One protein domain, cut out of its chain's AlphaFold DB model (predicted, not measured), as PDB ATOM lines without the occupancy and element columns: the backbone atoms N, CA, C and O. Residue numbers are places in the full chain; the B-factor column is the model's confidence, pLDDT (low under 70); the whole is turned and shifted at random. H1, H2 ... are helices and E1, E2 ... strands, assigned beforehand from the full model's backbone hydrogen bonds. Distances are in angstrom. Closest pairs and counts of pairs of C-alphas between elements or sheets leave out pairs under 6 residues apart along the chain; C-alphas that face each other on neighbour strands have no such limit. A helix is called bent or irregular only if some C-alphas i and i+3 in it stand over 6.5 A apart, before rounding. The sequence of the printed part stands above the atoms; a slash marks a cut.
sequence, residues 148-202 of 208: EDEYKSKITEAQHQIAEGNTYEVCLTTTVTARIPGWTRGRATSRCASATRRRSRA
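What this domain is: This is residues 148 to 202 of the 208 residues of the protein "Para-aminobenzoate synthase" of Arthrobacter sp. Hiyo8 (UniProt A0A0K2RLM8). Two helices, H1 and H2, sit at the two ends of a drawn-out stretch of chain, with no shared core; H1 leads into a turn near residue 168, and from there the long link and the short strand E1 run across the length of the model towards H2. Residues 181 to 187 and residues 193 to 202, of which 193 to 199 belong to H2, stick out free of the rest. The printed part has 55 residues, with two named helices and one named strand in the order H1, E1, H2; E1 pairs with no named strand, and the class is mostly helix. The whole is extended, with a radius of gyration of the C-alphas of 18.3 A, and its C-alphas span 50 by 25 by 17 A.

Where its parts are: Begin with the longest helix, H1, residues 148 to 163. Find C-alpha 148 at (-52.958, -45.235, -49.320); from there H1 runs 22.5 A to C-alpha 163 at (-54.452, -34.975, -29.319), and you will see z change most on the way. Next look at residues 176 to 178, the strand E1. Last comes H2, residues 187 to 199, 19.3 A from first to last C-alpha. It ends at C-alpha 199 at (-25.920, -44.602, -54.123), and along it y changes most.

How they stand to each other: Start from H1 and look outward: H1 and H2 are apart, with no C-alpha of the one within 8 A of the other. By the same test H1 and E1 are apart, and so are E1 and H2, though in each case the two follow each other in the chain. Look at the backbone O and N atoms in the helices: in H1 every O i to N i+4 pair is within hydrogen-bond range, and in H2 8 of 9 are. Neither helix is bent or irregular.

The domain as a whole: The two C-alphas farthest apart are those of Glu 164 and Arg 187, at 49.9 A, while the first and last printed C-alphas, Glu 148 and Ala 202, are 29.1 A apart. Follow residues 164 to 175 for the long link from H1 to E1; the link from E1 to H2, with 8 residues, is short. The body without the stretches that stand free has 38 residues and spans 47 by 21 by 7 A. The printed part has no cut. Its mean pLDDT is 83.1; read the B-factor column at residues 182 to 195 and you will find the 14 residues under 70. The mean pLDDT of H1 is 98 and that of H2 is 64.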
ATOM      1  N   GLU A 148     -52.971 -46.656 -49.683       96.25
ATOM      2  CA  GLU A 148     -52.958 -45.235 -49.320       96.25
ATOM      3  C   GLU A 148     -54.012 -44.903 -48.251       96.25
ATOM      4  O   GLU A 148     -53.692 -44.243 -47.261       96.25
ATOM      5  N   ASP A 149     -55.241 -45.398 -48.413       97.94
ATOM      6  CA  ASP A 149     -56.349 -45.110 -47.498       97.94
ATOM      7  C   ASP A 149     -56.159 -45.776 -46.127       97.94
ATOM      8  O   ASP A 149     -56.398 -45.151 -45.089       97.94
ATOM      9  N   GLU A 150     -55.657 -47.015 -46.094       97.94
ATOM     10  CA  GLU A 150     -55.313 -47.700 -44.842       97.94
ATOM     11  C   GLU A 150     -54.199 -46.963 -44.096       97.94
ATOM     12  O   GLU A 150     -54.287 -46.764 -42.882       97.94
ATOM     13  N   TYR A 151     -53.157 -46.517 -44.805       97.25
ATOM     14  CA  TYR A 151     -52.055 -45.792 -44.183       97.25
ATOM     15  C   TYR A 151     -52.501 -44.422 -43.656       97.25
ATOM     16  O   TYR A 151     -52.174 -44.066 -42.523       97.25
ATOM     17  N   LYS A 152     -53.316 -43.681 -44.420       97.94
ATOM     18  CA  LYS A 152     -53.921 -42.420 -43.958       97.94
ATOM     19  C   LYS A 152     -54.801 -42.620 -42.730       97.94
ATOM     20  O   LYS A 152     -54.732 -41.815 -41.808       97.94
ATOM     21  N   SER A 153     -55.562 -43.709 -42.675       98.31
ATOM     22  CA  SER A 153     -56.383 -44.034 -41.505       98.31
ATOM     23  C   SER A 153     -55.524 -44.253 -40.253       98.31
ATOM     24  O   SER A 153     -55.848 -43.731 -39.189       98.31
ATOM     25  N   LYS A 154     -54.377 -44.938 -40.380       97.88
ATOM     26  CA  LYS A 154     -53.408 -45.091 -39.278       97.88
ATOM     27  C   LYS A 154     -52.789 -43.758 -38.843       97.88
ATOM     28  O   LYS A 154     -52.547 -43.574 -37.654       97.88
ATOM     29  N   ILE A 155     -52.534 -42.838 -39.779       98.00
ATOM     30  CA  ILE A 155     -52.049 -41.484 -39.454       98.00
ATOM     31  C   ILE A 155     -53.100 -40.729 -38.637       98.00
ATOM     32  O   ILE A 155     -52.757 -40.165 -37.600       98.00
ATOM     33  N   THR A 156     -54.363 -40.740 -39.074       98.31
ATOM     34  CA  THR A 156     -55.461 -40.078 -38.355       98.31
ATOM     35  C   THR A 156     -55.604 -40.626 -36.937       98.31
ATOM     36  O   THR A 156     -55.721 -39.850 -35.992       98.31
ATOM     37  N   GLU A 157     -55.519 -41.947 -36.767       98.19
ATOM     38  CA  GLU A 157     -55.550 -42.573 -35.441       98.19
ATOM     39  C   GLU A 157     -54.361 -42.138 -34.574       98.19
ATOM     40  O   GLU A 157     -54.540 -41.725 -33.431       98.19
ATOM     41  N   ALA A 158     -53.139 -42.148 -35.115       97.62
ATOM     42  CA  ALA A 158     -51.961 -41.687 -34.383       97.62
ATOM     43  C   ALA A 158     -52.087 -40.216 -33.943       97.62
ATOM     44  O   ALA A 158     -51.730 -39.874 -32.818       97.62
ATOM     45  N   GLN A 159     -52.630 -39.351 -34.802       98.19
ATOM     46  CA  GLN A 159     -52.897 -37.948 -34.474       98.19
ATOM     47  C   GLN A 159     -53.965 -37.802 -33.389       98.19
ATOM     48  O   GLN A 159     -53.814 -36.956 -32.510       98.19
ATOM     49  N   HIS A 160     -55.009 -38.633 -33.418       98.31
ATOM     50  CA  HIS A 160     -56.018 -38.662 -32.366       98.31
ATOM     51  C   HIS A 160     -55.396 -39.037 -31.013       98.31
ATOM     52  O   HIS A 160     -55.577 -38.308 -30.043       98.31
ATOM     53  N   GLN A 161     -54.566 -40.085 -30.962       98.25
ATOM     54  CA  GLN A 161     -53.851 -40.482 -29.740       98.25
ATOM     55  C   GLN A 161     -52.933 -39.376 -29.195       98.25
ATOM     56  O   GLN A 161     -52.797 -39.225 -27.980       98.25
ATOM     57  N   ILE A 162     -52.315 -38.587 -30.079       98.06
ATOM     58  CA  ILE A 162     -51.506 -37.427 -29.682       98.06
ATOM     59  C   ILE A 162     -52.389 -36.305 -29.122       98.06
ATOM     60  O   ILE A 162     -52.058 -35.722 -28.092       98.06
ATOM     61  N   ALA A 163     -53.521 -36.012 -29.764       98.06
ATOM     62  CA  ALA A 163     -54.452 -34.975 -29.319       98.06
ATOM     63  C   ALA A 163     -55.075 -35.287 -27.945       98.06
ATOM     64  O   ALA A 163     -55.240 -34.378 -27.135       98.06
ATOM     65  N   GLU A 164     -55.347 -36.564 -27.661       98.31
ATOM     66  CA  GLU A 164     -55.810 -37.042 -26.348       98.31
ATOM     67  C   GLU A 164     -54.703 -37.034 -25.274       98.31
ATOM     68  O   GLU A 164     -54.965 -37.288 -24.100       98.31
ATOM     69  N   GLY A 165     -53.453 -36.740 -25.647       97.25
ATOM     70  CA  GLY A 165     -52.322 -36.680 -24.720       97.25
ATOM     71  C   GLY A 165     -51.756 -38.044 -24.314       97.25
ATOM     72  O   GLY A 165     -50.980 -38.111 -23.361       97.25
ATOM     73  N   ASN A 166     -52.092 -39.126 -25.028       97.31
ATOM     74  CA  ASN A 166     -51.586 -40.475 -24.731       97.31
ATOM     75  C   ASN A 166     -50.118 -40.662 -25.146       97.31
ATOM     76  O   ASN A 166     -49.417 -41.524 -24.619       97.31
ATOM     77  N   THR A 167     -49.645 -39.863 -26.101       96.12
ATOM     78  CA  THR A 167     -48.243 -39.801 -26.526       96.12
ATOM     79  C   THR A 167     -47.946 -38.443 -27.153       96.12
ATOM     80  O   THR A 167     -48.851 -37.741 -27.595       96.12
ATOM     81  N   TYR A 168     -46.671 -38.075 -27.225       96.75
ATOM     82  CA  TYR A 168     -46.225 -36.862 -27.915       96.75
ATOM     83  C   TYR A 168     -45.908 -37.107 -29.394       96.75
ATOM     84  O   TYR A 168     -46.021 -36.199 -30.212       96.75
ATOM     85  N   GLU A 169     -45.508 -38.332 -29.740       97.25
ATOM     86  CA  GLU A 169     -45.095 -38.710 -31.090       97.25
ATOM     87  C   GLU A 169     -45.405 -40.191 -31.351       97.25
ATOM     88  O   GLU A 169     -45.389 -41.022 -30.436       97.25
ATOM     89  N   VAL A 170     -45.667 -40.525 -32.617       96.19
ATOM     90  CA  VAL A 170     -45.767 -41.903 -33.107       96.19
ATOM     91  C   VAL A 170     -44.912 -42.049 -34.365       96.19
ATOM     92  O   VAL A 170     -45.206 -41.453 -35.399       96.19
ATOM     93  N   CYS A 171     -43.883 -42.899 -34.307       95.25
ATOM     94  CA  CYS A 171     -43.096 -43.271 -35.483       95.25
ATOM     95  C   CYS A 171     -43.800 -44.402 -36.251       95.25
ATOM     96  O   CYS A 171     -43.538 -45.590 -36.049       95.25
ATOM     97  N   LEU A 172     -44.754 -44.024 -37.103       95.44
ATOM     98  CA  LEU A 172     -45.499 -44.959 -37.943       95.44
ATOM     99  C   LEU A 172     -44.667 -45.377 -39.165       95.44
ATOM    100  O   LEU A 172     -44.082 -44.540 -39.849       95.44
ATOM    101  N   THR A 173     -44.634 -46.679 -39.459       94.38
ATOM    102  CA  THR A 173     -43.889 -47.237 -40.596       94.38
ATOM    103  C   THR A 173     -44.728 -48.238 -41.387       94.38
ATOM    104  O   THR A 173     -45.652 -48.860 -40.861       94.38
ATOM    105  N   THR A 174     -44.390 -48.410 -42.668       94.56
ATOM    106  CA  THR A 174     -44.944 -49.461 -43.530       94.56
ATOM    107  C   THR A 174     -43.822 -50.228 -44.224       94.56
ATOM    108  O   THR A 174     -42.683 -49.767 -44.302       94.56
ATOM    109  N   THR A 175     -44.119 -51.433 -44.702       94.00
ATOM    110  CA  THR A 175     -43.144 -52.279 -45.396       94.00
ATOM    111  C   THR A 175     -43.392 -52.232 -46.891       94.00
ATOM    112  O   THR A 175     -44.503 -52.494 -47.340       94.00
ATOM    113  N   VAL A 176     -42.331 -51.978 -47.654       94.25
ATOM    114  CA  VAL A 176     -42.328 -52.107 -49.111       94.25
ATOM    115  C   VAL A 176     -41.518 -53.345 -49.481       94.25
ATOM    116  O   VAL A 176     -40.404 -53.535 -48.994       94.25
ATOM    117  N   THR A 177     -42.074 -54.200 -50.332       92.06
ATOM    118  CA  THR A 177     -41.458 -55.459 -50.761       92.06
ATOM    119  C   THR A 177     -41.269 -55.470 -52.269       92.06
ATOM    120  O   THR A 177     -42.062 -54.878 -52.989       92.06
ATOM    121  N   ALA A 178     -40.234 -56.150 -52.757       89.25
ATOM    122  CA  ALA A 178     -40.062 -56.418 -54.179       89.25
ATOM    123  C   ALA A 178     -39.562 -57.841 -54.389       89.25
ATOM    124  O   ALA A 178     -38.721 -58.342 -53.636       89.25
ATOM    125  N   ARG A 179     -40.045 -58.491 -55.449       83.56
ATOM    126  CA  ARG A 179     -39.529 -59.794 -55.865       83.56
ATOM    127  C   ARG A 179     -38.358 -59.590 -56.812       83.56
ATOM    128  O   ARG A 179     -38.502 -58.965 -57.855       83.56
ATOM    129  N   ILE A 180     -37.214 -60.180 -56.479       80.38
ATOM    130  CA  ILE A 180     -36.028 -60.164 -57.338       80.38
ATOM    131  C   ILE A 180     -36.013 -61.459 -58.172       80.38
ATOM    132  O   ILE A 180     -35.841 -62.543 -57.602       80.38
ATOM    133  N   PRO A 181     -36.206 -61.406 -59.506       72.56
ATOM    134  CA  PRO A 181     -36.152 -62.595 -60.355       72.56
ATOM    135  C   PRO A 181     -34.767 -63.255 -60.318       72.56
ATOM    136  O   PRO A 181     -33.745 -62.573 -60.365       72.56
ATOM    137  N   GLY A 182     -34.720 -64.589 -60.246       69.62
ATOM    138  CA  GLY A 182     -33.457 -65.344 -60.227       69.62
ATOM    139  C   GLY A 182     -32.657 -65.237 -58.922       69.62
ATOM    140  O   GLY A 182     -31.472 -65.573 -58.899       69.62
ATOM    141  N   TRP A 183     -33.278 -64.769 -57.833       62.22
ATOM    142  CA  TRP A 183     -32.632 -64.693 -56.526       62.22
ATOM    143  C   TRP A 183     -32.237 -66.087 -56.019       62.22
ATOM    144  O   TRP A 183     -33.081 -66.925 -55.709       62.22
ATOM    145  N   THR A 184     -30.930 -66.320 -55.917       57.84
ATOM    146  CA  THR A 184     -30.331 -67.447 -55.194       57.84
ATOM    147  C   THR A 184     -29.629 -66.888 -53.956       57.84
ATOM    148  O   THR A 184     -28.891 -65.898 -54.058       57.84
ATOM    149  N   ARG A 185     -29.882 -67.478 -52.774       51.16
ATOM    150  CA  ARG A 185     -29.253 -67.062 -51.501       51.16
ATOM    151  C   ARG A 185     -27.729 -66.981 -51.693       51.16
ATOM    152  O   ARG A 185     -27.104 -67.984 -52.016       51.16
ATOM    153  N   GLY A 186     -27.144 -65.787 -51.531       49.41
ATOM    154  CA  GLY A 186     -25.691 -65.549 -51.572       49.41
ATOM    155  C   GLY A 186     -25.220 -64.518 -52.608       49.41
ATOM    156  O   GLY A 186     -24.604 -63.520 -52.240       49.41
ATOM    157  N   ARG A 187     -25.511 -64.706 -53.905       48.72
ATOM    158  CA  ARG A 187     -24.970 -63.837 -54.984       48.72
ATOM    159  C   ARG A 187     -25.787 -62.569 -55.247       48.72
ATOM    160  O   ARG A 187     -25.237 -61.572 -55.706       48.72
ATOM    161  N   ALA A 188     -27.090 -62.600 -54.983       52.91
ATOM    162  CA  ALA A 188     -27.970 -61.450 -55.203       52.91
ATOM    163  C   ALA A 188     -27.902 -60.424 -54.055       52.91
ATOM    164  O   ALA A 188     -27.934 -59.221 -54.301       52.91
ATOM    165  N   THR A 189     -27.714 -60.886 -52.813       58.75
ATOM    166  CA  THR A 189     -27.606 -60.035 -51.615       58.75
ATOM    167  C   THR A 189     -26.407 -59.084 -51.685       58.75
ATOM    168  O   THR A 189     -26.538 -57.891 -51.417       58.75
ATOM    169  N   SER A 190     -25.245 -59.574 -52.133       59.59
ATOM    170  CA  SER A 190     -24.054 -58.738 -52.320       59.59
ATOM    171  C   SER A 190     -24.234 -57.706 -53.440       59.59
ATOM    172  O   SER A 190     -23.701 -56.601 -53.328       59.59
ATOM    173  N   ARG A 191     -25.040 -58.012 -54.470       63.19
ATOM    174  CA  ARG A 191     -25.375 -57.086 -55.564       63.19
ATOM    175  C   ARG A 191     -26.241 -55.920 -55.135       63.19
ATOM    176  O   ARG A 191     -25.871 -54.771 -55.379       63.19
ATOM    177  N   CYS A 192     -27.340 -56.198 -54.444       65.00
ATOM    178  CA  CYS A 192     -28.190 -55.147 -53.891       65.00
ATOM    179  C   CYS A 192     -27.413 -54.280 -52.891       65.00
ATOM    180  O   CYS A 192     -27.391 -53.061 -53.033       65.00
ATOM    181  N   ALA A 193     -26.672 -54.896 -51.963       65.94
ATOM    182  CA  ALA A 193     -25.874 -54.166 -50.977       65.94
ATOM    183  C   ALA A 193     -24.800 -53.264 -51.610       65.94
ATOM    184  O   ALA A 193     -24.534 -52.167 -51.119       65.94
ATOM    185  N   SER A 194     -24.162 -53.713 -52.694       64.94
ATOM    186  CA  SER A 194     -23.160 -52.918 -53.418       64.94
ATOM    187  C   SER A 194     -23.799 -51.746 -54.160       64.94
ATOM    188  O   SER A 194     -23.276 -50.634 -54.120       64.94
ATOM    189  N   ALA A 195     -24.945 -51.973 -54.809       69.19
ATOM    190  CA  ALA A 195     -25.688 -50.926 -55.505       69.19
ATOM    191  C   ALA A 195     -26.183 -49.838 -54.536       69.19
ATOM    192  O   ALA A 195     -26.003 -48.651 -54.814       69.19
ATOM    193  N   THR A 196     -26.724 -50.230 -53.377       71.00
ATOM    194  CA  THR A 196     -27.146 -49.290 -52.330       71.00
ATOM    195  C   THR A 196     -25.960 -48.507 -51.788       71.00
ATOM    196  O   THR A 196     -26.028 -47.285 -51.748       71.00
ATOM    197  N   ARG A 197     -24.833 -49.167 -51.476       71.75
ATOM    198  CA  ARG A 197     -23.617 -48.489 -50.986       71.75
ATOM    199  C   ARG A 197     -23.018 -47.493 -51.980       71.75
ATOM    200  O   ARG A 197     -22.448 -46.485 -51.572       71.75
ATOM    201  N   ARG A 198     -23.150 -47.739 -53.290       71.44
ATOM    202  CA  ARG A 198     -22.730 -46.771 -54.321       71.44
ATOM    203  C   ARG A 198     -23.631 -45.536 -54.360       71.44
ATOM    204  O   ARG A 198     -23.131 -44.451 -54.635       71.44
ATOM    205  N   ARG A 199     -24.934 -45.698 -54.105       73.62
ATOM    206  CA  ARG A 199     -25.920 -44.602 -54.123       73.62
ATOM    207  C   ARG A 199     -25.999 -43.841 -52.799       73.62
ATOM    208  O   ARG A 199     -26.268 -42.649 -52.814       73.62
ATOM    209  N   SER A 200     -25.761 -44.518 -51.680       70.12
ATOM    210  CA  SER A 200     -25.794 -43.964 -50.329       70.12
ATOM    211  C   SER A 200     -24.602 -44.478 -49.523       70.12
ATOM    212  O   SER A 200     -24.474 -45.677 -49.273       70.12
ATOM    213  N   ARG A 201     -23.723 -43.561 -49.109       72.50
ATOM    214  CA  ARG A 201     -22.551 -43.844 -48.266       72.50
ATOM    215  C   ARG A 201     -22.906 -43.693 -46.785       72.50
ATOM    216  O   ARG A 201     -22.338 -42.856 -46.092       72.50
ATOM    217  N   ALA A 202     -23.887 -44.461 -46.318       72.19
ATOM    218  CA  ALA A 202     -24.224 -44.502 -44.899       72.19
ATOM    219  C   ALA A 202     -23.069 -45.120 -44.087       72.19
ATOM    220  O   ALA A 202     -22.477 -46.112 -44.517       72.19
TER     221      ALA A 202